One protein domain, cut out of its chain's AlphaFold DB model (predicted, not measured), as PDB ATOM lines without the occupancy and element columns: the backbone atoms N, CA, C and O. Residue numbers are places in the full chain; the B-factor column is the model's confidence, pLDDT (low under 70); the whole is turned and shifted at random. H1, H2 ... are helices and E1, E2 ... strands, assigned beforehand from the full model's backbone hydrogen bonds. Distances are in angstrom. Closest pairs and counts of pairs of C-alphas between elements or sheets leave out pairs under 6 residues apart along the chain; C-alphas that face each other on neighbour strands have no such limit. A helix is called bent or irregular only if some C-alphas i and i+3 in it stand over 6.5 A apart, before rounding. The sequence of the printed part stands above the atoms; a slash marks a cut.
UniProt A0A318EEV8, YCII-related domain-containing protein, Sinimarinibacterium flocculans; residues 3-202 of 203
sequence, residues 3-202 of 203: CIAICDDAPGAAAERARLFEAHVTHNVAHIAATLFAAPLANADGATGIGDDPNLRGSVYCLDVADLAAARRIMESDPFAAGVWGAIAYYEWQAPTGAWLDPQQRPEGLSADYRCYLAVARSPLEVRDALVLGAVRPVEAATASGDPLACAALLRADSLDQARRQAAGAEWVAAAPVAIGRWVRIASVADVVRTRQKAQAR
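This is residues 3 to 202 of the 203 residues of the protein "YCII-related domain-containing protein" of Sinimarinibacterium flocculans (UniProt A0A318EEV8). One antiparallel sheet of eight strands, strongly twisted and curled like part of a barrel, folds back on itself: E2 E3 E1 make one leaf, E6 E7 E5 E8 the other, E4 is the hinge, and the edge strands E2 and E8 come together. H2 packs on the first leaf, H4 covers E5 of the second, H1 and the short H3 only graze the sheet, and H5 lies off it, touching H1. The 200 printed residues, mixed in class, hold five named helices and eight named strands, along the chain E1 H1 E2 E3 H2 H3 E4 E5 E6 E7 H4 E8 H5; the sheet's order is E2 E3 E1 E4 E6 E7 E5 E8. It is compact, with a radius of gyration of the C-alphas of 15.8 A and spans of 42 by 36 by 32 A.

Start at E1, residues 3 to 9, whose neighbours are E3, residues 56 to 64 (N 5 to O 61, 2.9 A), and E4, residues 85 to 97 (N 4 to O 91, 2.8 A). E2, residues 35 to 42, forms a hairpin with E3 (N 39 to O 60, 2.9 A). E4 bends by 70 degrees at residue 94, where N 94 is 2.8 A from O 135 of E6, residues 132 to 138. E6 forms a hairpin with E7, residues 151 to 157 (N 154 to O 132, 2.7 A). E5, residues 115 to 121, has neighbours E7 (N 119 to O 153, 2.8 A) and E8, residues 172 to 179 (N 178 to O 116, 2.8 A). In this folded sheet, bent back into two leaves that face each other, the closest C-alphas of E2 and E8, Ala 39 and Val 178, are 4.8 A apart. H1, residues 14 to 30, only grazes the sheet; it is irregular, C-alphas 19 and 22 being 7.6 A apart. H2, residues 68 to 76, has a height over the sheet of 8.6 A; H4, residues 160 to 167, is on the opposite face at 8.2 A. H3, residues 79 to 82, touches H1 (C-alphas of His 24 and Pro 79, the closest, 5.3 A). H5, residues 189 to 200, touches H1 with residues 189 to 192 alone (closest C-alphas Glu 22 and Val 189, 6.6 A). E1 H1 E2, E3 H2 H3 E4 and E7 H4 E8 are split strand-helix-strand units, another strand lying between each two, with right-handed crossovers. Every O i to N i+4 pair is within hydrogen-bond range in H2, H4 and H5, and 11 of 13 in H1; H3 is too short for one.

Find C-alpha 3, where E1 begins, at (-14.048, 18.244, 8.687). H1 is 23.5 A long, E3 24.8 A, and E4 29.9 A, ending at C-alpha 97 (-5.272, 29.600, 11.434). H5, 16.9 A long, ends at C-alpha 200 (-21.113, 25.643, -25.049).

The farthest C-alphas, Ala 141 and Ala 201, are 46.0 A apart. The printed part has no cut; the long links are residues 43 to 55, 98 to 114 and 139 to 150. Mean pLDDT of the printed part is 76.0, and it is under 70 in residues 43 to 51, 107 to 115, 141 to 146, 159 to 161 and 163 to 202.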
ATOM      1  N   CYS A   3     -14.283  19.533   9.320       94.38
ATOM      2  CA  CYS A   3     -14.048  18.244   8.687       94.38
ATOM      3  C   CYS A   3     -13.746  18.440   7.204       94.38
ATOM      4  O   CYS A   3     -14.520  19.088   6.505       94.38
ATOM      5  N   ILE A   4     -12.640  17.880   6.716       92.62
ATOM      6  CA  ILE A   4     -12.363  17.782   5.285       92.62
ATOM      7  C   ILE A   4     -12.819  16.407   4.800       92.62
ATOM      8  O   ILE A   4     -12.358  15.398   5.330       92.62
ATOM      9  N   ALA A   5     -13.675  16.363   3.783       93.56
ATOM     10  CA  ALA A   5     -14.021  15.136   3.073       93.56
ATOM     11  C   ALA A   5     -13.418  15.177   1.665       93.56
ATOM     12  O   ALA A   5     -13.740  16.064   0.876       93.56
ATOM     13  N   ILE A   6     -12.536  14.230   1.360       91.00
ATOM     14  CA  ILE A   6     -11.947  14.026   0.032       91.00
ATOM     15  C   ILE A   6     -12.675  12.841  -0.591       91.00
ATOM     16  O   ILE A   6     -12.594  11.731  -0.075       91.00
ATOM     17  N   CYS A   7     -13.415  13.094  -1.663       92.25
ATOM     18  CA  CYS A   7     -14.235  12.113  -2.360       92.25
ATOM     19  C   CYS A   7     -13.566  11.796  -3.692       92.25
ATOM     20  O   CYS A   7     -13.539  12.663  -4.566       92.25
ATOM     21  N   ASP A   8     -13.033  10.591  -3.849       91.00
ATOM     22  CA  ASP A   8     -12.457  10.143  -5.115       91.00
ATOM     23  C   ASP A   8     -13.551   9.507  -5.973       91.00
ATOM     24  O   ASP A   8     -14.352   8.695  -5.497       91.00
ATOM     25  N   ASP A   9     -13.589   9.878  -7.250       92.44
ATOM     26  CA  ASP A   9     -14.531   9.302  -8.201       92.44
ATOM     27  C   ASP A   9     -14.187   7.833  -8.483       92.44
ATOM     28  O   ASP A   9     -13.021   7.436  -8.559       92.44
ATOM     29  N   ALA A  10     -15.215   7.008  -8.670       94.38
ATOM     30  CA  ALA A  10     -15.050   5.636  -9.114       94.38
ATOM     31  C   ALA A  10     -14.516   5.594 -10.564       94.38
ATOM     32  O   ALA A  10     -14.806   6.489 -11.369       94.38
ATOM     33  N   PRO A  11     -13.776   4.539 -10.953       91.88
ATOM     34  CA  PRO A  11     -13.363   4.358 -12.342       91.88
ATOM     35  C   PRO A  11     -14.564   4.400 -13.299       91.88
ATOM     36  O   PRO A  11     -15.523   3.652 -13.136       91.88
ATOM     37  N   GLY A  12     -14.514   5.276 -14.309       91.25
ATOM     38  CA  GLY A  12     -15.593   5.426 -15.295       91.25
ATOM     39  C   GLY A  12     -16.803   6.255 -14.835       91.25
ATOM     40  O   GLY A  12     -17.791   6.325 -15.563       91.25
ATOM     41  N   ALA A  13     -16.740   6.924 -13.679       92.81
ATOM     42  CA  ALA A  13     -17.861   7.688 -13.122       92.81
ATOM     43  C   ALA A  13     -18.208   8.997 -13.864       92.81
ATOM     44  O   ALA A  13     -19.219   9.619 -13.543       92.81
ATOM     45  N   ALA A  14     -17.418   9.432 -14.852       89.25
ATOM     46  CA  ALA A  14     -17.576  10.737 -15.508       89.25
ATOM     47  C   ALA A  14     -18.984  10.969 -16.095       89.25
ATOM     48  O   ALA A  14     -19.580  12.029 -15.892       89.25
ATOM     49  N   ALA A  15     -19.553   9.964 -16.769       91.12
ATOM     50  CA  ALA A  15     -20.896  10.063 -17.342       91.12
ATOM     51  C   ALA A  15     -21.979  10.202 -16.257       91.12
ATOM     52  O   ALA A  15     -22.894  11.019 -16.373       91.12
ATOM     53  N   GLU A  16     -21.849   9.438 -15.171       94.19
ATOM     54  CA  GLU A  16     -22.794   9.462 -14.056       94.19
ATOM     55  C   GLU A  16     -22.689  10.767 -13.256       94.19
ATOM     56  O   GLU A  16     -23.706  11.381 -12.921       94.19
ATOM     57  N   ARG A  17     -21.465  11.271 -13.050       92.62
ATOM     58  CA  ARG A  17     -21.197  12.604 -12.497       92.62
ATOM     59  C   ARG A  17     -21.914  13.679 -13.303       92.62
ATOM     60  O   ARG A  17     -22.613  14.514 -12.731       92.62
ATOM     61  N   ALA A  18     -21.777  13.658 -14.629       88.25
ATOM     62  CA  ALA A  18     -22.426  14.634 -15.499       88.25
ATOM     63  C   ALA A  18     -23.958  14.570 -15.408       88.25
ATOM     64  O   ALA A  18     -24.615  15.621 -15.354       88.25
ATOM     65  N   ARG A  19     -24.515  13.353 -15.341       92.69
ATOM     66  CA  ARG A  19     -25.953  13.092 -15.185       92.69
ATOM     67  C   ARG A  19     -26.494  13.617 -13.855       92.69
ATOM     68  O   ARG A  19     -27.552  14.241 -13.832       92.69
ATOM     69  N   LEU A  20     -25.774  13.382 -12.759       93.75
ATOM     70  CA  LEU A  20     -26.197  13.733 -11.400       93.75
ATOM     71  C   LEU A  20     -25.810  15.154 -10.970       93.75
ATOM     72  O   LEU A  20     -26.252  15.604  -9.915       93.75
ATOM     73  N   PHE A  21     -25.025  15.879 -11.775       88.44
ATOM     74  CA  PHE A  21     -24.438  17.171 -11.404       88.44
ATOM     75  C   PHE A  21     -25.457  18.199 -10.887       88.44
ATOM     76  O   PHE A  21     -25.178  18.929  -9.944       88.44
ATOM     77  N   GLU A  22     -26.652  18.269 -11.470       85.81
ATOM     78  CA  GLU A  22     -27.683  19.221 -11.032       85.81
ATOM     79  C   GLU A  22     -28.279  18.862  -9.661       85.81
ATOM     80  O   GLU A  22     -28.487  19.734  -8.810       85.81
ATOM     81  N   ALA A  23     -28.506  17.571  -9.414       92.06
ATOM     82  CA  ALA A  23     -28.976  17.083  -8.123       92.06
ATOM     83  C   ALA A  23     -27.893  17.272  -7.050       92.06
ATOM     84  O   ALA A  23     -28.186  17.748  -5.955       92.06
ATOM     85  N   HIS A  24     -26.640  16.970  -7.395       92.62
ATOM     86  CA  HIS A  24     -25.462  17.234  -6.573       92.62
ATOM     87  C   HIS A  24     -25.361  18.712  -6.177       92.62
ATOM     88  O   HIS A  24     -25.195  19.065  -5.011       92.62
ATOM     89  N   VAL A  25     -25.552  19.604  -7.149       85.38
ATOM     90  CA  VAL A  25     -25.582  21.039  -6.885       85.38
ATOM     91  C   VAL A  25     -26.690  21.392  -5.890       85.38
ATOM     92  O   VAL A  25     -26.463  22.116  -4.923       85.38
ATOM     93  N   THR A  26     -27.896  20.871  -6.109       87.00
ATOM     94  CA  THR A  26     -29.048  21.128  -5.232       87.00
ATOM     95  C   THR A  26     -28.772  20.662  -3.801       87.00
ATOM     96  O   THR A  26     -29.066  21.385  -2.848       87.00
ATOM     97  N   HIS A  27     -28.137  19.499  -3.651       93.06
ATOM     98  CA  HIS A  27     -27.687  18.974  -2.367       93.06
ATOM     99  C   HIS A  27     -26.711  19.933  -1.665       93.06
ATOM    100  O   HIS A  27     -26.918  20.285  -0.500       93.06
ATOM    101  N   ASN A  28     -25.695  20.427  -2.375       88.44
ATOM    102  CA  ASN A  28     -24.738  21.392  -1.824       88.44
ATOM    103  C   ASN A  28     -25.415  22.700  -1.378       88.44
ATOM    104  O   ASN A  28     -24.984  23.313  -0.401       88.44
ATOM    105  N   VAL A  29     -26.491  23.135  -2.056       82.62
ATOM    106  CA  VAL A  29     -27.224  24.359  -1.678       82.62
ATOM    107  C   VAL A  29     -27.956  24.118  -0.361       82.62
ATOM    108  O   VAL A  29     -27.921  24.973   0.523       82.62
ATOM    109  N   ALA A  30     -28.584  22.951  -0.216       87.06
ATOM    110  CA  ALA A  30     -29.323  22.584   0.988       87.06
ATOM    111  C   ALA A  30     -28.424  22.518   2.238       87.06
ATOM    112  O   ALA A  30     -28.872  22.860   3.331       87.06
ATOM    113  N   HIS A  31     -27.150  22.155   2.073       90.44
ATOM    114  CA  HIS A  31     -26.184  22.016   3.170       90.44
ATOM    115  C   HIS A  31     -25.221  23.199   3.313       90.44
ATOM    116  O   HIS A  31     -24.275  23.142   4.095       90.44
ATOM    117  N   ILE A  32     -25.472  24.307   2.613       83.25
ATOM    118  CA  ILE A  32     -24.532  25.433   2.525       83.25
ATOM    119  C   ILE A  32     -24.152  26.044   3.878       83.25
ATOM    120  O   ILE A  32     -23.054  26.566   4.024       83.25
ATOM    121  N   ALA A  33     -25.039  25.980   4.874       84.38
ATOM    122  CA  ALA A  33     -24.764  26.491   6.216       84.38
ATOM    123  C   ALA A  33     -23.685  25.681   6.956       84.38
ATOM    124  O   ALA A  33     -23.037  26.217   7.849       84.38
ATOM    125  N   ALA A  34     -23.496  24.416   6.579       89.50
ATOM    126  CA  ALA A  34     -22.471  23.535   7.123       89.50
ATOM    127  C   ALA A  34     -21.213  23.476   6.241       89.50
ATOM    128  O   ALA A  34     -20.225  22.882   6.651       89.50
ATOM    129  N   THR A  35     -21.216  24.070   5.046       87.00
ATOM    130  CA  THR A  35     -20.104  23.982   4.089       87.00
ATOM    131  C   THR A  35     -19.276  25.262   4.105       87.00
ATOM    132  O   THR A  35     -19.744  26.319   3.689       87.00
ATOM    133  N   LEU A  36     -18.016  25.166   4.535       82.94
ATOM    134  CA  LEU A  36     -17.044  26.263   4.472       82.94
ATOM    135  C   LEU A  36     -16.527  26.463   3.045       82.94
ATOM    136  O   LEU A  36     -16.445  27.593   2.566       82.94
ATOM    137  N   PHE A  37     -16.210  25.365   2.356       81.44
ATOM    138  CA  PHE A  37     -15.966  25.348   0.915       81.44
ATOM    139  C   PHE A  37     -16.218  23.958   0.325       81.44
ATOM    140  O   PHE A  37     -16.146  22.948   1.026       81.44
ATOM    141  N   ALA A  38     -16.465  23.914  -0.981       83.62
ATOM    142  CA  ALA A  38     -16.555  22.687  -1.763       83.62
ATOM    143  C   ALA A  38     -15.962  22.916  -3.156       83.62
ATOM    144  O   ALA A  38     -16.107  24.001  -3.724       83.62
ATOM    145  N   ALA A  39     -15.284  21.914  -3.708       78.25
ATOM    146  CA  ALA A  39     -14.597  22.052  -4.985       78.25
ATOM    147  C   ALA A  39     -14.437  20.728  -5.733       78.25
ATOM    148  O   ALA A  39     -14.301  19.683  -5.097       78.25
ATOM    149  N   PRO A  40     -14.391  20.750  -7.074       80.19
ATOM    150  CA  PRO A  40     -13.960  19.594  -7.846       80.19
ATOM    151  C   PRO A  40     -12.468  19.325  -7.615       80.19
ATOM    152  O   PRO A  40     -11.651  20.245  -7.653       80.19
ATOM    153  N   LEU A  41     -12.096  18.059  -7.438       77.81
ATOM    154  CA  LEU A  41     -10.705  17.628  -7.514       77.81
ATOM    155  C   LEU A  41     -10.351  17.371  -8.974       77.81
ATOM    156  O   LEU A  41     -11.083  16.680  -9.685       77.81
ATOM    157  N   ALA A  42      -9.204  17.891  -9.398       72.81
ATOM    158  CA  ALA A  42      -8.674  17.675 -10.733       72.81
ATOM    159  C   ALA A  42      -7.316  16.966 -10.691       72.81
ATOM    160  O   ALA A  42      -6.647  16.942  -9.650       72.81
ATOM    161  N   ASN A  43      -6.913  16.386 -11.817       68.94
ATOM    162  CA  ASN A  43      -5.525  16.004 -12.065       68.94
ATOM    163  C   ASN A  43      -4.635  17.256 -12.279       68.94
ATOM    164  O   ASN A  43      -5.111  18.394 -12.229       68.94
ATOM    165  N   ALA A  44      -3.332  17.053 -12.496       60.44
ATOM    166  CA  ALA A  44      -2.356  18.140 -12.642       60.44
ATOM    167  C   ALA A  44      -2.654  19.086 -13.823       60.44
ATOM    168  O   ALA A  44      -2.330  20.273 -13.761       60.44
ATOM    169  N   ASP A  45      -3.330  18.585 -14.858       59.09
ATOM    170  CA  ASP A  45      -3.727  19.369 -16.028       59.09
ATOM    171  C   ASP A  45      -4.923  20.293 -15.726       59.09
ATOM    172  O   ASP A  45      -5.189  21.261 -16.446       59.09
ATOM    173  N   GLY A  46      -5.595  20.085 -14.589       59.12
ATOM    174  CA  GLY A  46      -6.723  20.876 -14.111       59.12
ATOM    175  C   GLY A  46      -8.019  20.586 -14.868       59.12
ATOM    176  O   GLY A  46      -8.007  20.178 -16.023       59.12
ATOM    177  N   ALA A  47      -9.157  20.847 -14.228       64.38
ATOM    178  CA  ALA A  47     -10.480  20.618 -14.804       64.38
ATOM    179  C   ALA A  47     -11.275  21.924 -14.923       64.38
ATOM    180  O   ALA A  47     -11.098  22.862 -14.143       64.38
ATOM    181  N   THR A  48     -12.209  21.956 -15.867       60.50
ATOM    182  CA  THR A  48     -13.254  22.980 -16.018       60.50
ATOM    183  C   THR A  48     -14.234  22.997 -14.842       60.50
ATOM    184  O   THR A  48     -14.926  23.994 -14.633       60.50
ATOM    185  N   GLY A  49     -14.272  21.918 -14.053       63.53
ATOM    186  CA  GLY A  49     -15.061  21.816 -12.827       63.53
ATOM    187  C   GLY A  49     -16.518  21.403 -13.030       63.53
ATOM    188  O   GLY A  49     -17.297  21.473 -12.080       63.53
ATOM    189  N   ILE A  50     -16.912  21.007 -14.244       65.81
ATOM    190  CA  ILE A  50     -18.303  20.690 -14.592       65.81
ATOM    191  C   ILE A  50     -18.348  19.411 -15.429       65.81
ATOM    192  O   ILE A  50     -17.543  19.233 -16.334       65.81
ATOM    193  N   GLY A  51     -19.361  18.577 -15.183       64.56
ATOM    194  CA  GLY A  51     -19.757  17.521 -16.114       64.56
ATOM    195  C   GLY A  51     -18.785  16.346 -16.184       64.56
ATOM    196  O   GLY A  51     -18.417  15.786 -15.154       64.56
ATOM    197  N   ASP A  52     -18.450  15.969 -17.413       72.12
ATOM    198  CA  ASP A  52     -17.672  14.798 -17.824       72.12
ATOM    199  C   ASP A  52     -16.217  15.140 -18.183       72.12
ATOM    200  O   ASP A  52     -15.559  14.389 -18.900       72.12
ATOM    201  N   ASP A  53     -15.710  16.274 -17.691       72.81
ATOM    202  CA  ASP A  53     -14.330  16.681 -17.926       72.81
ATOM    203  C   ASP A  53     -13.360  15.559 -17.501       72.81
ATOM    204  O   ASP A  53     -13.375  15.149 -16.334       72.81
ATOM    205  N   PRO A  54     -12.508  15.061 -18.419       75.12
ATOM    206  CA  PRO A  54     -11.645  13.907 -18.169       75.12
ATOM    207  C   PRO A  54     -10.584  14.167 -17.096       75.12
ATOM    208  O   PRO A  54      -9.968  13.226 -16.595       75.12
ATOM    209  N   ASN A  55     -10.361  15.432 -16.742       72.25
ATOM    210  CA  ASN A  55      -9.428  15.823 -15.702       72.25
ATOM    211  C   ASN A  55     -10.061  15.840 -14.308       72.25
ATOM    212  O   ASN A  55      -9.334  16.022 -13.331       72.25
ATOM    213  N   LEU A  56     -11.382  15.657 -14.188       79.81
ATOM    214  CA  LEU A  56     -12.048  15.477 -12.900       79.81
ATOM    215  C   LEU A  56     -11.720  14.107 -12.318       79.81
ATOM    216  O   LEU A  56     -11.797  13.087 -12.997       79.81
ATOM    217  N   ARG A  57     -11.379  14.097 -11.032       84.25
ATOM    218  CA  ARG A  57     -11.085  12.864 -10.291       84.25
ATOM    219  C   ARG A  57     -11.853  12.727  -8.984       84.25
ATOM    220  O   ARG A  57     -11.639  11.763  -8.262       84.25
ATOM    221  N   GLY A  58     -12.682  13.707  -8.638       88.12
ATOM    222  CA  GLY A  58     -13.326  13.726  -7.339       88.12
ATOM    223  C   GLY A  58     -13.890  15.077  -6.936       88.12
ATOM    224  O   GLY A  58     -14.033  16.003  -7.742       88.12
ATOM    225  N   SER A  59     -14.185  15.191  -5.651       88.31
ATOM    226  CA  SER A  59     -14.636  16.412  -4.995       88.31
ATOM    227  C   SER A  59     -13.991  16.534  -3.617       88.31
ATOM    228  O   SER A  59     -13.670  15.539  -2.979       88.31
ATOM    229  N   VAL A  60     -13.811  17.757  -3.138       87.88
ATOM    230  CA  VAL A  60     -13.372  18.037  -1.774       87.88
ATOM    231  C   VAL A  60     -14.348  18.973  -1.094       87.88
ATOM    232  O   VAL A  60     -14.838  19.919  -1.707       87.88
ATOM    233  N   TYR A  61     -14.594  18.707   0.180       90.81
ATOM    234  CA  TYR A  61     -15.440  19.498   1.057       90.81
ATOM    235  C   TYR A  61     -14.654  19.890   2.289       90.81
ATOM    236  O   TYR A  61     -13.884  19.087   2.808       90.81
ATOM    237  N   CYS A  62     -14.904  21.091   2.789       90.44
ATOM    238  CA  CYS A  62     -14.618  21.453   4.163       90.44
ATOM    239  C   CYS A  62     -15.922  21.869   4.833       90.44
ATOM    240  O   CYS A  62     -16.606  22.780   4.364       90.44
ATOM    241  N   LEU A  63     -16.269  21.165   5.903       92.25
ATOM    242  CA  LEU A  63     -17.540  21.262   6.597       92.25
ATOM    243  C   LEU A  63     -17.325  21.772   8.023       92.25
ATOM    244  O   LEU A  63     -16.447  21.265   8.720       92.25
ATOM    245  N   ASP A  64     -18.144  22.719   8.470       91.81
ATOM    246  CA  ASP A  64     -18.273  23.105   9.876       91.81
ATOM    247  C   ASP A  64     -19.490  22.397  10.480       91.81
ATOM    248  O   ASP A  64     -20.642  22.764  10.246       91.81
ATOM    249  N   VAL A  65     -19.228  21.314  11.205       94.56
ATOM    250  CA  VAL A  65     -20.249  20.378  11.696       94.56
ATOM    251  C   VAL A  65     -20.047  20.068  13.172       94.56
ATOM    252  O   VAL A  65     -18.957  20.245  13.710       94.56
ATOM    253  N   ALA A  66     -21.079  19.568  13.851       95.56
ATOM    254  CA  ALA A  66     -20.968  19.194  15.263       95.56
ATOM    255  C   ALA A  66     -19.943  18.067  15.489       95.56
ATOM    256  O   ALA A  66     -19.113  18.161  16.391       95.56
ATOM    257  N   ASP A  67     -19.979  17.037  14.642       95.44
ATOM    258  CA  ASP A  67     -19.159  15.830  14.737       95.44
ATOM    259  C   ASP A  67     -18.970  15.152  13.361       95.44
ATOM    260  O   ASP A  67     -19.546  15.567  12.350       95.44
ATOM    261  N   LEU A  68     -18.169  14.079  13.317       94.12
ATOM    262  CA  LEU A  68     -17.958  13.278  12.105       94.12
ATOM    263  C   LEU A  68     -19.257  12.651  11.583       94.12
ATOM    264  O   LEU A  68     -19.444  12.542  10.372       94.12
ATOM    265  N   ALA A  69     -20.154  12.220  12.471       96.00
ATOM    266  CA  ALA A  69     -21.398  11.579  12.059       96.00
ATOM    267  C   ALA A  69     -22.287  12.555  11.271       96.00
ATOM    268  O   ALA A  69     -22.954  12.156  10.318       96.00
ATOM    269  N   ALA A  70     -22.275  13.840  11.631       97.00
ATOM    270  CA  ALA A  70     -22.933  14.897  10.881       97.00
ATOM    271  C   ALA A  70     -22.297  15.118   9.503       97.00
ATOM    272  O   ALA A  70     -23.038  15.190   8.526       97.00
ATOM    273  N   ALA A  71     -20.960  15.152   9.402       96.44
ATOM    274  CA  ALA A  71     -20.281  15.206   8.101       96.44
ATOM    275  C   ALA A  71     -20.683  14.021   7.210       96.44
ATOM    276  O   ALA A  71     -21.075  14.223   6.065       96.44
ATOM    277  N   ARG A  72     -20.666  12.798   7.752       96.12
ATOM    278  CA  ARG A  72     -21.061  11.582   7.025       96.12
ATOM    279  C   ARG A  72     -22.475  11.646   6.490       96.12
ATOM    280  O   ARG A  72     -22.666  11.403   5.312       96.12
ATOM    281  N   ARG A  73     -23.448  12.045   7.312       97.50
ATOM    282  CA  ARG A  73     -24.844  12.172   6.861       97.50
ATOM    283  C   ARG A  73     -24.997  13.143   5.691       97.50
ATOM    284  O   ARG A  73     -25.791  12.874   4.794       97.50
ATOM    285  N   ILE A  74     -24.262  14.258   5.703       97.06
ATOM    286  CA  ILE A  74     -24.253  15.199   4.575       97.06
ATOM    287  C   ILE A  74     -23.710  14.475   3.342       97.06
ATOM    288  O   ILE A  74     -24.435  14.320   2.370       97.06
ATOM    289  N   MET A  75     -22.496  13.932   3.421       97.06
ATOM    290  CA  MET A  75     -21.858  13.286   2.271       97.06
ATOM    291  C   MET A  75     -22.651  12.076   1.747       97.06
ATOM    292  O   MET A  75     -22.913  11.971   0.559       97.06
ATOM    293  N   GLU A  76     -23.105  11.173   2.607       96.00
ATOM    294  CA  GLU A  76     -23.845   9.962   2.222       96.00
ATOM    295  C   GLU A  76     -25.223  10.258   1.607       96.00
ATOM    296  O   GLU A  76     -25.780   9.404   0.919       96.00
ATOM    297  N   SER A  77     -25.777  11.455   1.833       97.56
ATOM    298  CA  SER A  77     -27.026  11.899   1.197       97.56
ATOM    299  C   SER A  77     -26.810  12.720  -0.079       97.56
ATOM    300  O   SER A  77     -27.782  13.171  -0.695       97.56
ATOM    301  N   ASP A  78     -25.557  12.914  -0.500       98.00
ATOM    302  CA  ASP A  78     -25.235  13.514  -1.789       98.00
ATOM    303  C   ASP A  78     -25.593  12.544  -2.926       98.00
ATOM    304  O   ASP A  78     -25.222  11.369  -2.872       98.00
ATOM    305  N   PRO A  79     -26.270  12.997  -3.997       97.50
ATOM    306  CA  PRO A  79     -26.512  12.181  -5.183       97.50
ATOM    307  C   PRO A  79     -25.265  11.487  -5.743       97.50
ATOM    308  O   PRO A  79     -25.371  10.364  -6.229       97.50
ATOM    309  N   PHE A  80     -24.081  12.095  -5.652       96.62
ATOM    310  CA  PHE A  80     -22.831  11.462  -6.085       96.62
ATOM    311  C   PHE A  80     -22.441  10.227  -5.258       96.62
ATOM    312  O   PHE A  80     -21.739   9.353  -5.773       96.62
ATOM    313  N   ALA A  81     -22.953  10.063  -4.036       96.62
ATOM    314  CA  ALA A  81     -22.777   8.830  -3.270       96.62
ATOM    315  C   ALA A  81     -23.443   7.607  -3.941       96.62
ATOM    316  O   ALA A  81     -23.077   6.472  -3.645       96.62
ATOM    317  N   ALA A  82     -24.361   7.804  -4.900       93.50
ATOM    318  CA  ALA A  82     -25.051   6.737  -5.635       93.50
ATOM    319  C   ALA A  82     -24.210   6.069  -6.749       93.50
ATOM    320  O   ALA A  82     -24.769   5.514  -7.695       93.50
ATOM    321  N   GLY A  83     -22.879   6.113  -6.651       91.38
ATOM    322  CA  GLY A  83     -21.965   5.439  -7.583       91.38
ATOM    323  C   GLY A  83     -21.017   6.356  -8.354       91.38
ATOM    324  O   GLY A  83     -20.236   5.857  -9.160       91.38
ATOM    325  N   VAL A  84     -21.042   7.672  -8.105       95.88
ATOM    326  CA  VAL A  84     -19.992   8.569  -8.612       95.88
ATOM    327  C   VAL A  84     -18.752   8.456  -7.742       95.88
ATOM    328  O   VAL A  84     -17.664   8.266  -8.272       95.88
ATOM    329  N   TRP A  85     -18.898   8.527  -6.420       95.38
ATOM    330  CA  TRP A  85     -17.771   8.387  -5.501       95.38
ATOM    331  C   TRP A  85     -17.438   6.920  -5.246       95.38
ATOM    332  O   TRP A  85     -18.288   6.142  -4.814       95.38
ATOM    333  N   GLY A  86     -16.181   6.554  -5.491       93.94
ATOM    334  CA  GLY A  86     -15.641   5.237  -5.156       93.94
ATOM    335  C   GLY A  86     -15.137   5.160  -3.714       93.94
ATOM    336  O   GLY A  86     -15.186   4.095  -3.104       93.94
ATOM    337  N   ALA A  87     -14.672   6.284  -3.161       92.25
ATOM    338  CA  ALA A  87     -14.208   6.379  -1.782       92.25
ATOM    339  C   ALA A  87     -14.397   7.794  -1.222       92.25
ATOM    340  O   ALA A  87     -14.335   8.776  -1.958       92.25
ATOM    341  N   ILE A  88     -14.580   7.891   0.098       93.25
ATOM    342  CA  ILE A  88     -14.575   9.162   0.829       93.25
ATOM    343  C   ILE A  88     -13.623   9.041   2.018       93.25
ATOM    344  O   ILE A  88     -13.839   8.225   2.915       93.25
ATOM    345  N   ALA A  89     -12.580   9.865   2.037       92.19
ATOM    346  CA  ALA A  89     -11.652   9.990   3.153       92.19
ATOM    347  C   ALA A  89     -11.991  11.228   3.990       92.19
ATOM    348  O   ALA A  89     -12.111  12.333   3.458       92.19
ATOM    349  N   TYR A  90     -12.103  11.048   5.305       93.69
ATOM    350  CA  TYR A  90     -12.431  12.119   6.245       93.69
ATOM    351  C   TYR A  90     -11.222  12.504   7.091       93.69
ATOM    352  O   TYR A  90     -10.556  11.650   7.684       93.69
ATOM    353  N   TYR A  91     -10.998  13.807   7.208       94.25
ATOM    354  CA  TYR A  91      -9.966  14.401   8.041       94.25
ATOM    355  C   TYR A  91     -10.582  15.433   8.982       94.25
ATOM    356  O   TYR A  91     -11.485  16.180   8.610       94.25
ATOM    357  N   GLU A  92     -10.083  15.498  10.205       95.31
ATOM    358  CA  GLU A  92     -10.305  16.616  11.112       95.31
ATOM    359  C   GLU A  92      -9.272  17.699  10.800       95.31
ATOM    360  O   GLU A  92      -8.075  17.412  10.783       95.31
ATOM    361  N   TRP A  93      -9.717  18.936  10.583       94.19
ATOM    362  CA  TRP A  93      -8.828  20.088  10.470       94.19
ATOM    363  C   TRP A  93      -8.585  20.678  11.858       94.19
ATOM    364  O   TRP A  93      -9.476  21.272  12.468       94.19
ATOM    365  N   GLN A  94      -7.379  20.476  12.374       93.88
ATOM    366  CA  GLN A  94      -7.012  20.811  13.742       93.88
ATOM    367  C   GLN A  94      -6.413  22.208  13.825       93.88
ATOM    368  O   GLN A  94      -5.481  22.534  13.089       93.88
ATOM    369  N   ALA A  95      -6.952  23.000  14.758       89.00
ATOM    370  CA  ALA A  95      -6.508  24.360  15.059       89.00
ATOM    371  C   ALA A  95      -6.177  25.178  13.792       89.00
ATOM    372  O   ALA A  95      -5.055  25.676  13.671       89.00
ATOM    373  N   PRO A  96      -7.113  25.286  12.824       91.25
ATOM    374  CA  PRO A  96      -6.874  26.108  11.654       91.25
ATOM    375  C   PRO A  96      -6.547  27.540  12.092       91.25
ATOM    376  O   PRO A  96      -7.069  28.039  13.089       91.25
ATOM    377  N   THR A  97      -5.678  28.191  11.327       90.31
ATOM    378  CA  THR A  97      -5.272  29.600  11.434       90.31
ATOM    379  C   THR A  97      -5.515  30.280  10.087       90.31
ATOM    380  O   THR A  97      -5.598  29.597   9.071       90.31
ATOM    381  N   GLY A  98      -5.646  31.606  10.047       87.69
ATOM    382  CA  GLY A  98      -5.801  32.353   8.793       87.69
ATOM    383  C   GLY A  98      -6.974  33.327   8.794       87.69
ATOM    384  O   GLY A  98      -7.818  33.321   9.694       87.69
ATOM    385  N   ALA A  99      -7.005  34.178   7.768       81.44
ATOM    386  CA  ALA A  99      -7.962  35.276   7.630       81.44
ATOM    387  C   ALA A  99      -9.421  34.804   7.700       81.44
ATOM    388  O   ALA A  99     -10.276  35.462   8.280       81.44
ATOM    389  N   TRP A 100      -9.721  33.626   7.160       81.56
ATOM    390  CA  TRP A 100     -11.094  33.139   7.036       81.56
ATOM    391  C   TRP A 100     -11.645  32.427   8.255       81.56
ATOM    392  O   TRP A 100     -12.742  31.870   8.209       81.56
ATOM    393  N   LEU A 101     -10.942  32.454   9.374       80.81
ATOM    394  CA  LEU A 101     -11.572  32.112  10.645       80.81
ATOM    395  C   LEU A 101     -12.493  33.226  11.116       80.81
ATOM    396  O   LEU A 101     -13.503  32.934  11.748       80.81
ATOM    397  N   ASP A 102     -12.187  34.465  10.738       82.00
ATOM    398  CA  ASP A 102     -13.054  35.613  10.930       82.00
ATOM    399  C   ASP A 102     -14.134  35.638   9.831       82.00
ATOM    400  O   ASP A 102     -13.808  35.819   8.651       82.00
ATOM    401  N   PRO A 103     -15.425  35.466  10.174       76.25
ATOM    402  CA  PRO A 103     -16.506  35.534   9.198       76.25
ATOM    403  C   PRO A 103     -16.554  36.859   8.427       76.25
ATOM    404  O   PRO A 103     -16.994  36.851   7.282       76.25
ATOM    405  N   GLN A 104     -16.074  37.970   9.002       79.06
ATOM    406  CA  GLN A 104     -16.065  39.286   8.345       79.06
ATOM    407  C   GLN A 104     -15.023  39.391   7.225       79.06
ATOM    408  O   GLN A 104     -15.142  40.231   6.336       79.06
ATOM    409  N   GLN A 105     -13.997  38.538   7.255       78.44
ATOM    410  CA  GLN A 105     -12.952  38.478   6.230       78.44
ATOM    411  C   GLN A 105     -13.264  37.451   5.137       78.44
ATOM    412  O   GLN A 105     -12.554  37.377   4.126       78.44
ATOM    413  N   ARG A 106     -14.318  36.645   5.322       74.56
ATOM    414  CA  ARG A 106     -14.794  35.733   4.285       74.56
ATOM    415  C   ARG A 106     -15.518  36.547   3.215       74.56
ATOM    416  O   ARG A 106     -16.387  37.348   3.551       74.56
ATOM    417  N   PRO A 107     -15.211  36.343   1.926       66.25
ATOM    418  CA  PRO A 107     -15.975  36.975   0.869       66.25
ATOM    419  C   PRO A 107     -17.431  36.513   0.949       66.25
ATOM    420  O   PRO A 107     -17.730  35.315   0.974       66.25
ATOM    421  N   GLU A 108     -18.346  37.476   0.974       55.97
ATOM    422  CA  GLU A 108     -19.766  37.201   0.841       55.97
ATOM    423  C   GLU A 108     -20.113  37.001  -0.638       55.97
ATOM    424  O   GLU A 108     -19.910  37.874  -1.482       55.97
ATOM    425  N   GLY A 109     -20.662  35.831  -0.956       46.84
ATOM    426  CA  GLY A 109     -21.127  35.514  -2.301       46.84
ATOM    427  C   GLY A 109     -20.019  35.241  -3.324       46.84
ATOM    428  O   GLY A 109     -18.871  34.946  -3.006       46.84
ATOM    429  N   LEU A 110     -20.433  35.282  -4.586       44.75
ATOM    430  CA  LEU A 110     -19.655  34.923  -5.762       44.75
ATOM    431  C   LEU A 110     -18.774  36.084  -6.212       44.75
ATOM    432  O   LEU A 110     -19.176  36.870  -7.071       44.75
ATOM    433  N   SER A 111     -17.565  36.192  -5.678       44.44
ATOM    434  CA  SER A 111     -16.592  37.103  -6.270       44.44
ATOM    435  C   SER A 111     -15.989  36.438  -7.510       44.44
ATOM    436  O   SER A 111     -15.247  35.464  -7.414       44.44
ATOM    437  N   ALA A 112     -16.316  36.955  -8.699       44.41
ATOM    438  CA  ALA A 112     -15.731  36.510  -9.970       44.41
ATOM    439  C   ALA A 112     -14.189  36.625  -9.998       44.41
ATOM    440  O   ALA A 112     -13.539  35.999 -10.839       44.41
ATOM    441  N   ASP A 113     -13.626  37.377  -9.048       51.41
ATOM    442  CA  ASP A 113     -12.201  37.654  -8.902       51.41
ATOM    443  C   ASP A 113     -11.554  36.860  -7.758       51.41
ATOM    444  O   ASP A 113     -10.335  36.901  -7.585       51.41
ATOM    445  N   TYR A 114     -12.342  36.120  -6.969       55.38
ATOM    446  CA  TYR A 114     -11.824  35.312  -5.872       55.38
ATOM    447  C   TYR A 114     -11.589  33.889  -6.349       55.38
ATOM    448  O   TYR A 114     -12.509  33.083  -6.485       55.38
ATOM    449  N   ARG A 115     -10.325  33.581  -6.639       69.56
ATOM    450  CA  ARG A 115      -9.903  32.227  -6.983       69.56
ATOM    451  C   ARG A 115      -9.064  31.703  -5.848       69.56
ATOM    452  O   ARG A 115      -8.204  32.402  -5.310       69.56
ATOM    453  N   CYS A 116      -9.316  30.465  -5.480       71.94
ATOM    454  CA  CYS A 116      -8.523  29.803  -4.478       71.94
ATOM    455  C   CYS A 116      -8.207  28.396  -4.908       71.94
ATOM    456  O   CYS A 116      -8.737  27.883  -5.894       71.94
ATOM    457  N   TYR A 117      -7.339  27.769  -4.142       74.94
ATOM    458  CA  TYR A 117      -7.070  26.361  -4.262       74.94
ATOM    459  C   TYR A 117      -6.766  25.781  -2.887       74.94
ATOM    460  O   TYR A 117      -6.321  26.486  -1.980       74.94
ATOM    461  N   LEU A 118      -7.054  24.495  -2.735       80.44
ATOM    462  CA  LEU A 118      -6.700  23.730  -1.551       80.44
ATOM    463  C   LEU A 118      -5.404  22.996  -1.864       80.44
ATOM    464  O   LEU A 118      -5.377  22.186  -2.790       80.44
ATOM    465  N   ALA A 119      -4.364  23.277  -1.092       80.00
ATOM    466  CA  ALA A 119      -3.151  22.483  -1.036       80.00
ATOM    467  C   ALA A 119      -3.248  21.508   0.142       80.00
ATOM    468  O   ALA A 119      -3.625  21.896   1.250       80.00
ATOM    469  N   VAL A 120      -2.895  20.247  -0.087       82.19
ATOM    470  CA  VAL A 120      -2.783  19.226   0.963       82.19
ATOM    471  C   VAL A 120      -1.431  18.531   0.873       82.19
ATOM    472  O   VAL A 120      -0.956  18.248  -0.229       82.19
ATOM    473  N   ALA A 121      -0.815  18.243   2.017       81.12
ATOM    474  CA  ALA A 121       0.522  17.659   2.082       81.12
ATOM    475  C   ALA A 121       0.656  16.619   3.199       81.12
ATOM    476  O   ALA A 121      -0.115  16.604   4.163       81.12
ATOM    477  N   ARG A 122       1.655  15.741   3.051       83.88
ATOM    478  CA  ARG A 122       2.068  14.733   4.050       83.88
ATOM    479  C   ARG A 122       3.093  15.276   5.050       83.88
ATOM    480  O   ARG A 122       3.342  14.658   6.078       83.88
ATOM    481  N   SER A 123       3.657  16.441   4.757       81.44
ATOM    482  CA  SER A 123       4.522  17.234   5.623       81.44
ATOM    483  C   SER A 123       3.800  18.531   6.032       81.44
ATOM    484  O   SER A 123       2.857  18.957   5.351       81.44
ATOM    485  N   PRO A 124       4.176  19.162   7.161       85.75
ATOM    486  CA  PRO A 124       3.691  20.497   7.500       85.75
ATOM    487  C   PRO A 124       3.977  21.501   6.377       85.75
ATOM    488  O   PRO A 124       5.078  21.533   5.832       85.75
ATOM    489  N   LEU A 125       2.986  22.329   6.042       80.62
ATOM    490  CA  LEU A 125       3.120  23.369   5.027       80.62
ATOM    491  C   LEU A 125       3.567  24.694   5.656       80.62
ATOM    492  O   LEU A 125       2.924  25.195   6.577       80.62
ATOM    493  N   GLU A 126       4.611  25.307   5.098       83.50
ATOM    494  CA  GLU A 126       5.003  26.686   5.404       83.50
ATOM    495  C   GLU A 126       4.476  27.628   4.319       83.50
ATOM    496  O   GLU A 126       5.150  27.906   3.326       83.50
ATOM    497  N   VAL A 127       3.243  28.114   4.486       80.19
ATOM    498  CA  VAL A 127       2.631  29.036   3.521       80.19
ATOM    499  C   VAL A 127       2.297  30.360   4.189       80.19
ATOM    500  O   VAL A 127       1.593  30.408   5.195       80.19
ATOM    501  N   ARG A 128       2.809  31.449   3.611       79.38
ATOM    502  CA  ARG A 128       2.444  32.815   3.999       79.38
ATOM    503  C   ARG A 128       1.107  33.188   3.364       79.38
ATOM    504  O   ARG A 128       0.801  32.737   2.265       79.38
ATOM    505  N   ASP A 129       0.331  34.005   4.071       82.75
ATOM    506  CA  ASP A 129      -0.938  34.567   3.587       82.75
ATOM    507  C   ASP A 129      -1.999  33.517   3.213       82.75
ATOM    508  O   ASP A 129      -2.860  33.741   2.358       82.75
ATOM    509  N   ALA A 130      -1.960  32.356   3.874       85.56
ATOM    510  CA  ALA A 130      -3.013  31.366   3.740       85.56
ATOM    511  C   ALA A 130      -4.344  31.913   4.276       85.56
ATOM    512  O   ALA A 130      -4.419  32.490   5.364       85.56
ATOM    513  N   LEU A 131      -5.416  31.688   3.517       86.38
ATOM    514  CA  LEU A 131      -6.775  32.030   3.935       86.38
ATOM    515  C   LEU A 131      -7.188  31.163   5.122       86.38
ATOM    516  O   LEU A 131      -7.792  31.655   6.073       86.38
ATOM    517  N   VAL A 132      -6.806  29.887   5.060       90.00
ATOM    518  CA  VAL A 132      -6.880  28.914   6.150       90.00
ATOM    519  C   VAL A 132      -5.657  28.002   6.048       90.00
ATOM    520  O   VAL A 132      -5.333  27.547   4.960       90.00
ATOM    521  N   LEU A 133      -4.991  27.697   7.152       91.31
ATOM    522  CA  LEU A 133      -3.887  26.742   7.244       91.31
ATOM    523  C   LEU A 133      -4.003  25.982   8.558       91.31
ATOM    524  O   LEU A 133      -4.228  26.587   9.602       91.31
ATOM    525  N   GLY A 134      -3.800  24.671   8.539       93.00
ATOM    526  CA  GLY A 134      -3.701  23.911   9.781       93.00
ATOM    527  C   GLY A 134      -3.309  22.462   9.561       93.00
ATOM    528  O   GLY A 134      -3.282  21.968   8.431       93.00
ATOM    529  N   ALA A 135      -3.004  21.787  10.664       94.25
ATOM    530  CA  ALA A 135      -2.779  20.355  10.649       94.25
ATOM    531  C   ALA A 135      -4.088  19.629  10.324       94.25
ATOM    532  O   ALA A 135      -5.173  20.087  10.690       94.25
ATOM    533  N   VAL A 136      -3.990  18.486   9.657       93.50
ATOM    534  CA  VAL A 136      -5.129  17.591   9.469       93.50
ATOM    535  C   VAL A 136      -4.821  16.232  10.067       93.50
ATOM    536  O   VAL A 136      -3.683  15.772  10.040       93.50
ATOM    537  N   ARG A 137      -5.847  15.592  10.623       93.75
ATOM    538  CA  ARG A 137      -5.748  14.252  11.194       93.75
ATOM    539  C   ARG A 137      -6.781  13.345  10.536       93.75
ATOM    540  O   ARG A 137      -7.954  13.717  10.530       93.75
ATOM    541  N   PRO A 138      -6.403  12.173  10.004       92.25
ATOM    542  CA  PRO A 138      -7.381  11.218   9.494       92.25
ATOM    543  C   PRO A 138      -8.320  10.792  10.631       92.25
ATOM    544  O   PRO A 138      -7.866  10.489  11.736       92.25
ATOM    545  N   VAL A 139      -9.631  10.815  10.382       89.00
ATOM    546  CA  VAL A 139     -10.630  10.507  11.425       89.00
ATOM    547  C   VAL A 139     -10.801   8.997  11.620       89.00
ATOM    548  O   VAL A 139     -11.159   8.543  12.703       89.00
ATOM    549  N   GLU A 140     -10.463   8.204  10.608       81.75
ATOM    550  CA  GLU A 140     -10.333   6.751  10.694       81.75
ATOM    551  C   GLU A 140      -9.003   6.325  10.074       81.75
ATOM    552  O   GLU A 140      -8.438   7.052   9.255       81.75
ATOM    553  N   ALA A 141      -8.491   5.152  10.463       60.47
ATOM    554  CA  ALA A 141      -7.350   4.556   9.782       60.47
ATOM    555  C   ALA A 141      -7.736   4.386   8.310       60.47
ATOM    556  O   ALA A 141      -8.602   3.572   7.992       60.47
ATOM    557  N   ALA A 142      -7.157   5.213   7.438       53.12
ATOM    558  CA  ALA A 142      -7.445   5.169   6.018       53.12
ATOM    559  C   ALA A 142      -7.234   3.729   5.541       53.12
ATOM    560  O   ALA A 142      -6.138   3.184   5.629       53.12
ATOM    561  N   THR A 143      -8.299   3.098   5.053       46.12
ATOM    562  CA  THR A 143      -8.212   1.791   4.392       46.12
ATOM    563  C   THR A 143      -7.497   1.896   3.039       46.12
ATOM    564  O   THR A 143      -7.185   0.879   2.424       46.12
ATOM    565  N   ALA A 144      -7.203   3.119   2.584       49.31
ATOM    566  CA  ALA A 144      -6.427   3.419   1.392       49.31
ATOM    567  C   ALA A 144      -4.913   3.411   1.683       49.31
ATOM    568  O   ALA A 144      -4.446   3.977   2.667       49.31
ATOM    569  N   SER A 145      -4.146   2.779   0.793       47.00
ATOM    570  CA  SER A 145      -2.738   2.380   0.942       47.00
ATOM    571  C   SER A 145      -1.697   3.518   0.885       47.00
ATOM    572  O   SER A 145      -0.668   3.376   0.222       47.00
ATOM    573  N   GLY A 146      -1.945   4.662   1.517       66.19
ATOM    574  CA  GLY A 146      -1.041   5.813   1.467       66.19
ATOM    575  C   GLY A 146      -0.798   6.446   2.828       66.19
ATOM    576  O   GLY A 146      -1.632   6.343   3.724       66.19
ATOM    577  N   ASP A 147       0.336   7.137   2.964       75.31
ATOM    578  CA  ASP A 147       0.579   7.956   4.149       75.31
ATOM    579  C   ASP A 147      -0.524   9.016   4.268       75.31
ATOM    580  O   ASP A 147      -0.871   9.662   3.264       75.31
ATOM    581  N   PRO A 148      -1.077   9.210   5.475       82.44
ATOM    582  CA  PRO A 148      -2.135  10.178   5.689       82.44
ATOM    583  C   PRO A 148      -1.641  11.600   5.418       82.44
ATOM    584  O   PRO A 148      -0.467  11.929   5.598       82.44
ATOM    585  N   LEU A 149      -2.567  12.469   5.013       87.19
ATOM    586  CA  LEU A 149      -2.312  13.905   4.982       87.19
ATOM    587  C   LEU A 149      -1.999  14.404   6.398       87.19
ATOM    588  O   LEU A 149      -2.629  13.970   7.363       87.19
ATOM    589  N   ALA A 150      -1.053  15.332   6.497       88.88
ATOM    590  CA  ALA A 150      -0.644  15.971   7.744       88.88
ATOM    591  C   ALA A 150      -1.062  17.443   7.808       88.88
ATOM    592  O   ALA A 150      -1.239  17.991   8.896       88.88
ATOM    593  N   CYS A 151      -1.227  18.105   6.659       89.31
ATOM    594  CA  CYS A 151      -1.570  19.522   6.602       89.31
ATOM    595  C   CYS A 151      -2.479  19.853   5.412       89.31
ATOM    596  O   CYS A 151      -2.392  19.228   4.351       89.31
ATOM    597  N   ALA A 152      -3.333  20.861   5.598       89.38
ATOM    598  CA  ALA A 152      -4.131  21.475   4.547       89.38
ATOM    599  C   ALA A 152      -4.016  23.001   4.611       89.38
ATOM    600  O   ALA A 152      -3.977  23.591   5.697       89.38
ATOM    601  N   ALA A 153      -3.986  23.635   3.441       87.56
ATOM    602  CA  ALA A 153      -3.939  25.078   3.283       87.56
ATOM    603  C   ALA A 153      -4.881  25.530   2.165       87.56
ATOM    604  O   ALA A 153      -4.826  25.037   1.041       87.56
ATOM    605  N   LEU A 154      -5.731  26.498   2.469       86.19
ATOM    606  CA  LEU A 154      -6.590  27.188   1.528       86.19
ATOM    607  C   LEU A 154      -5.915  28.487   1.117       86.19
ATOM    608  O   LEU A 154      -5.647  29.353   1.952       86.19
ATOM    609  N   LEU A 155      -5.617  28.610  -0.166       83.31
ATOM    610  CA  LEU A 155      -4.714  29.624  -0.689       83.31
ATOM    611  C   LEU A 155      -5.409  30.437  -1.770       83.31
ATOM    612  O   LEU A 155      -6.206  29.904  -2.539       83.31
ATOM    613  N   ARG A 156      -5.101  31.733  -1.833       81.75
ATOM    614  CA  ARG A 156      -5.602  32.623  -2.880       81.75
ATOM    615  C   ARG A 156      -4.754  32.491  -4.144       81.75
ATOM    616  O   ARG A 156      -3.540  32.318  -4.077       81.75
ATOM    617  N   ALA A 157      -5.399  32.636  -5.293       75.25
ATOM    618  CA  ALA A 157      -4.753  32.850  -6.576       75.25
ATOM    619  C   ALA A 157      -5.484  33.956  -7.350       75.25
ATOM    620  O   ALA A 157      -6.695  34.125  -7.242       75.25
ATOM    621  N   ASP A 158      -4.751  34.680  -8.181       75.12
ATOM    622  CA  ASP A 158      -5.270  35.703  -9.090       75.12
ATOM    623  C   ASP A 158      -5.685  35.083 -10.440       75.12
ATOM    624  O   ASP A 158      -6.464  35.652 -11.203       75.12
ATOM    625  N   SER A 159      -5.199  33.874 -10.750       68.44
ATOM    626  CA  SER A 159      -5.544  33.123 -11.966       68.44
ATOM    627  C   SER A 159      -5.472  31.606 -11.759       68.44
ATOM    628  O   SER A 159      -4.805  31.123 -10.846       68.44
ATOM    629  N   LEU A 160      -6.128  30.837 -12.640       64.50
ATOM    630  CA  LEU A 160      -5.997  29.370 -12.644       64.50
ATOM    631  C   LEU A 160      -4.557  28.940 -12.953       64.50
ATOM    632  O   LEU A 160      -4.064  27.991 -12.355       64.50
ATOM    633  N   ASP A 161      -3.857  29.664 -13.825       68.12
ATOM    634  CA  ASP A 161      -2.470  29.342 -14.159       68.12
ATOM    635  C   ASP A 161      -1.512  29.638 -13.004       68.12
ATOM    636  O   ASP A 161      -0.551  28.903 -12.806       68.12
ATOM    637  N   GLN A 162      -1.765  30.677 -12.205       72.81
ATOM    638  CA  GLN A 162      -1.008  30.903 -10.972       72.81
ATOM    639  C   GLN A 162      -1.280  29.807  -9.945       72.81
ATOM    640  O   GLN A 162      -0.318  29.294  -9.385       72.81
ATOM    641  N   ALA A 163      -2.544  29.414  -9.746       68.44
ATOM    642  CA  ALA A 163      -2.883  28.294  -8.870       68.44
ATOM    643  C   ALA A 163      -2.153  27.013  -9.309       68.44
ATOM    644  O   ALA A 163      -1.502  26.369  -8.492       68.44
ATOM    645  N   ARG A 164      -2.161  26.696 -10.614       66.12
ATOM    646  CA  ARG A 164      -1.412  25.570 -11.202       66.12
ATOM    647  C   ARG A 164       0.099  25.683 -10.986       66.12
ATOM    648  O   ARG A 164       0.728  24.706 -10.604       66.12
ATOM    649  N   ARG A 165       0.699  26.858 -11.212       69.88
ATOM    650  CA  ARG A 165       2.145  27.067 -11.001       69.88
ATOM    651  C   ARG A 165       2.543  26.909  -9.540       69.88
ATOM    652  O   ARG A 165       3.569  26.302  -9.262       69.88
ATOM    653  N   GLN A 166       1.743  27.450  -8.626       68.75
ATOM    654  CA  GLN A 166       1.963  27.282  -7.192       68.75
ATOM    655  C   GLN A 166       1.798  25.806  -6.799       68.75
ATOM    656  O   GLN A 166       2.596  25.302  -6.017       68.75
ATOM    657  N   ALA A 167       0.863  25.096  -7.440       60.75
ATOM    658  CA  ALA A 167       0.656  23.658  -7.290       60.75
ATOM    659  C   ALA A 167       1.758  22.748  -7.793       60.75
ATOM    660  O   ALA A 167       2.036  21.730  -7.167       60.75
ATOM    661  N   ALA A 168       2.396  23.113  -8.894       56.56
ATOM    662  CA  ALA A 168       3.451  22.310  -9.487       56.56
ATOM    663  C   ALA A 168       4.775  22.355  -8.696       56.56
ATOM    664  O   ALA A 168       5.671  21.566  -8.983       56.56
ATOM    665  N   GLY A 169       4.929  23.286  -7.745       49.09
ATOM    666  CA  GLY A 169       6.214  23.603  -7.109       49.09
ATOM    667  C   GLY A 169       6.433  23.055  -5.698       49.09
ATOM    668  O   GLY A 169       7.454  23.376  -5.096       49.09
ATOM    669  N   ALA A 170       5.505  22.282  -5.141       51.78
ATOM    670  CA  ALA A 170       5.558  21.894  -3.737       51.78
ATOM    671  C   ALA A 170       5.184  20.422  -3.523       51.78
ATOM    672  O   ALA A 170       4.617  19.791  -4.412       51.78
ATOM    673  N   GLU A 171       5.514  19.864  -2.352       51.78
ATOM    674  CA  GLU A 171       5.209  18.477  -1.953       51.78
ATOM    675  C   GLU A 171       3.701  18.262  -1.703       51.78
ATOM    676  O   GLU A 171       3.265  17.843  -0.628       51.78
ATOM    677  N   TRP A 172       2.863  18.623  -2.669       57.12
ATOM    678  CA  TRP A 172       1.416  18.568  -2.543       57.12
ATOM    679  C   TRP A 172       0.895  17.260  -3.125       57.12
ATOM    680  O   TRP A 172       1.275  16.838  -4.214       57.12
ATOM    681  N   VAL A 173      -0.032  16.629  -2.409       47.09
ATOM    682  CA  VAL A 173      -0.737  15.431  -2.894       47.09
ATOM    683  C   VAL A 173      -1.829  15.823  -3.906       47.09
ATOM    684  O   VAL A 173      -2.229  15.027  -4.759       47.09
ATOM    685  N   ALA A 174      -2.320  17.064  -3.826       47.66
ATOM    686  CA  ALA A 174      -3.301  17.631  -4.740       47.66
ATOM    687  C   ALA A 174      -3.323  19.163  -4.646       47.66
ATOM    688  O   ALA A 174      -3.239  19.706  -3.545       47.66
ATOM    689  N   ALA A 175      -3.549  19.834  -5.777       48.47
ATOM    690  CA  ALA A 175      -4.181  21.147  -5.799       48.47
ATOM    691  C   ALA A 175      -5.481  21.052  -6.582       48.47
ATOM    692  O   ALA A 175      -5.497  20.606  -7.728       48.47
ATOM    693  N   ALA A 176      -6.567  21.482  -5.964       49.38
ATOM    694  CA  ALA A 176      -7.845  21.624  -6.632       49.38
ATOM    695  C   ALA A 176      -8.184  23.108  -6.700       49.38
ATOM    696  O   ALA A 176      -8.089  23.764  -5.661       49.38
ATOM    697  N   PRO A 177      -8.567  23.665  -7.862       47.06
ATOM    698  CA  PRO A 177      -9.176  24.983  -7.879       47.06
ATOM    699  C   PRO A 177     -10.435  24.930  -7.010       47.06
ATOM    700  O   PRO A 177     -11.393  24.222  -7.317       47.06
ATOM    701  N   VAL A 178     -10.408  25.660  -5.899       46.47
ATOM    702  CA  VAL A 178     -11.534  25.792  -4.987       46.47
ATOM    703  C   VAL A 178     -12.284  27.043  -5.383       46.47
ATOM    704  O   VAL A 178     -11.736  28.146  -5.389       46.47
ATOM    705  N   ALA A 179     -13.554  26.877  -5.714       40.69
ATOM    706  CA  ALA A 179     -14.450  28.013  -5.731       40.69
ATOM    707  C   ALA A 179     -14.872  28.312  -4.306       40.69
ATOM    708  O   ALA A 179     -15.292  27.407  -3.583       40.69
ATOM    709  N   ILE A 180     -14.728  29.571  -3.902       32.66
ATOM    710  CA  ILE A 180     -15.022  29.956  -2.530       32.66
ATOM    711  C   ILE A 180     -15.985  31.122  -2.452       32.66
ATOM    712  O   ILE A 180     -16.060  31.962  -3.343       32.66
ATOM    713  N   GLY A 181     -16.715  31.123  -1.343       28.73
ATOM    714  CA  GLY A 181     -17.942  31.839  -1.100       28.73
ATOM    715  C   GLY A 181     -19.097  30.854  -1.165       28.73
ATOM    716  O   GLY A 181     -18.927  29.678  -1.492       28.73
ATOM    717  N   ARG A 182     -20.306  31.344  -0.902       29.38
ATOM    718  CA  ARG A 182     -21.500  30.729  -1.472       29.38
ATOM    719  C   ARG A 182     -21.269  30.631  -2.990       29.38
ATOM    720  O   ARG A 182     -21.558  31.583  -3.709       29.38
ATOM    721  N   TRP A 183     -20.772  29.464  -3.406       36.56
ATOM    722  CA  TRP A 183     -20.718  28.874  -4.740       36.56
ATOM    723  C   TRP A 183     -19.535  29.173  -5.691       36.56
ATOM    724  O   TRP A 183     -18.900  30.210  -5.641       36.56
ATOM    725  N   VAL A 184     -19.238  28.212  -6.587       33.59
ATOM    726  CA  VAL A 184     -18.986  28.445  -8.029       33.59
ATOM    727  C   VAL A 184     -20.302  28.958  -8.564       33.59
ATOM    728  O   VAL A 184     -21.252  28.236  -8.357       33.59
ATOM    729  N   ARG A 185     -20.386  30.097  -9.249       34.09
ATOM    730  CA  ARG A 185     -21.591  30.722  -9.847       34.09
ATOM    731  C   ARG A 185     -22.815  29.811 -10.086       34.09
ATOM    732  O   ARG A 185     -23.140  29.537 -11.234       34.09
ATOM    733  N   ILE A 186     -23.438  29.342  -9.005       38.22
ATOM    734  CA  ILE A 186     -24.446  28.284  -8.915       38.22
ATOM    735  C   ILE A 186     -25.174  28.455  -7.568       38.22
ATOM    736  O   ILE A 186     -25.222  27.566  -6.733       38.22
ATOM    737  N   ALA A 187     -25.735  29.638  -7.307       36.22
ATOM    738  CA  ALA A 187     -26.591  29.837  -6.128       36.22
ATOM    739  C   ALA A 187     -27.989  29.207  -6.328       36.22
ATOM    740  O   ALA A 187     -28.840  29.249  -5.442       36.22
ATOM    741  N   SER A 188     -28.232  28.658  -7.519       44.38
ATOM    742  CA  SER A 188     -29.465  28.021  -7.958       44.38
ATOM    743  C   SER A 188     -29.184  27.083  -9.137       44.38
ATOM    744  O   SER A 188     -28.187  27.236  -9.844       44.38
ATOM    745  N   VAL A 189     -30.103  26.164  -9.433       49.97
ATOM    746  CA  VAL A 189     -30.084  25.363 -10.674       49.97
ATOM    747  C   VAL A 189     -29.963  26.248 -11.927       49.97
ATOM    748  O   VAL A 189     -29.236  25.925 -12.865       49.97
ATOM    749  N   ALA A 190     -30.613  27.415 -11.931       55.06
ATOM    750  CA  ALA A 190     -30.596  28.348 -13.060       55.06
ATOM    751  C   ALA A 190     -29.187  28.871 -13.395       55.06
ATOM    752  O   ALA A 190     -28.872  29.184 -14.547       55.06
ATOM    753  N   ASP A 191     -28.317  28.945 -12.399       48.59
ATOM    754  CA  ASP A 191     -26.937  29.369 -12.568       48.59
ATOM    755  C   ASP A 191     -26.049  28.238 -13.149       48.59
ATOM    756  O   ASP A 191     -25.144  28.528 -13.943       48.59
ATOM    757  N   VAL A 192     -26.370  26.954 -12.885       48.56
ATOM    758  CA  VAL A 192     -25.784  25.798 -13.609       48.56
ATOM    759  C   VAL A 192     -26.083  25.915 -15.096       48.56
ATOM    760  O   VAL A 192     -25.174  25.843 -15.926       48.56
ATOM    761  N   VAL A 193     -27.363  26.114 -15.431       57.72
ATOM    762  CA  VAL A 193     -27.843  26.202 -16.817       57.72
ATOM    763  C   VAL A 193     -27.112  27.322 -17.557       57.72
ATOM    764  O   VAL A 193     -26.582  27.106 -18.647       57.72
ATOM    765  N   ARG A 194     -26.982  28.494 -16.926       60.53
ATOM    766  CA  ARG A 194     -26.265  29.645 -17.494       60.53
ATOM    767  C   ARG A 194     -24.777  29.367 -17.713       60.53
ATOM    768  O   ARG A 194     -24.204  29.826 -18.702       60.53
ATOM    769  N   THR A 195     -24.137  28.643 -16.797       50.03
ATOM    770  CA  THR A 195     -22.714  28.295 -16.909       50.03
ATOM    771  C   THR A 195     -22.476  27.274 -18.024       50.03
ATOM    772  O   THR A 195     -21.572  27.475 -18.834       50.03
ATOM    773  N   ARG A 196     -23.339  26.252 -18.150       54.62
ATOM    774  CA  ARG A 196     -23.319  25.297 -19.276       54.62
ATOM    775  C   ARG A 196     -23.494  25.999 -20.625       54.62
ATOM    776  O   ARG A 196     -22.696  25.778 -21.527       54.62
ATOM    777  N   GLN A 197     -24.465  26.908 -20.734       60.34
ATOM    778  CA  GLN A 197     -24.695  27.690 -21.955       60.34
ATOM    779  C   GLN A 197     -23.474  28.533 -22.349       60.34
ATOM    780  O   GLN A 197     -23.126  28.600 -23.522       60.34
ATOM    781  N   LYS A 198     -22.778  29.144 -21.380       53.53
ATOM    782  CA  LYS A 198     -21.538  29.893 -21.650       53.53
ATOM    783  C   LYS A 198     -20.377  29.004 -22.087       53.53
ATOM    784  O   LYS A 198     -19.595  29.435 -22.928       53.53
ATOM    785  N   ALA A 199     -20.246  27.809 -21.512       47.22
ATOM    786  CA  ALA A 199     -19.217  26.851 -21.911       47.22
ATOM    787  C   ALA A 199     -19.452  26.347 -23.344       47.22
ATOM    788  O   ALA A 199     -18.512  26.294 -24.125       47.22
ATOM    789  N   GLN A 200     -20.710  26.076 -23.705       46.81
ATOM    790  CA  GLN A 200     -21.113  25.643 -25.049       46.81
ATOM    791  C   GLN A 200     -21.042  26.759 -26.106       46.81
ATOM    792  O   GLN A 200     -20.946  26.469 -27.291       46.81
ATOM    793  N   ALA A 201     -21.102  28.028 -25.691       46.06
ATOM    794  CA  ALA A 201     -21.046  29.190 -26.580       46.06
ATOM    795  C   ALA A 201     -19.621  29.724 -26.831       46.06
ATOM    796  O   ALA A 201     -19.469  30.736 -27.519       46.06
ATOM    797  N   ARG A 202     -18.581  29.108 -26.253       40.41
ATOM    798  CA  ARG A 202     -17.191  29.455 -26.573       40.41
ATOM    799  C   ARG A 202     -16.793  28.769 -27.892       40.41
ATOM    800  O   ARG A 202     -16.951  27.554 -27.960       40.41
TER     801      ARG A 202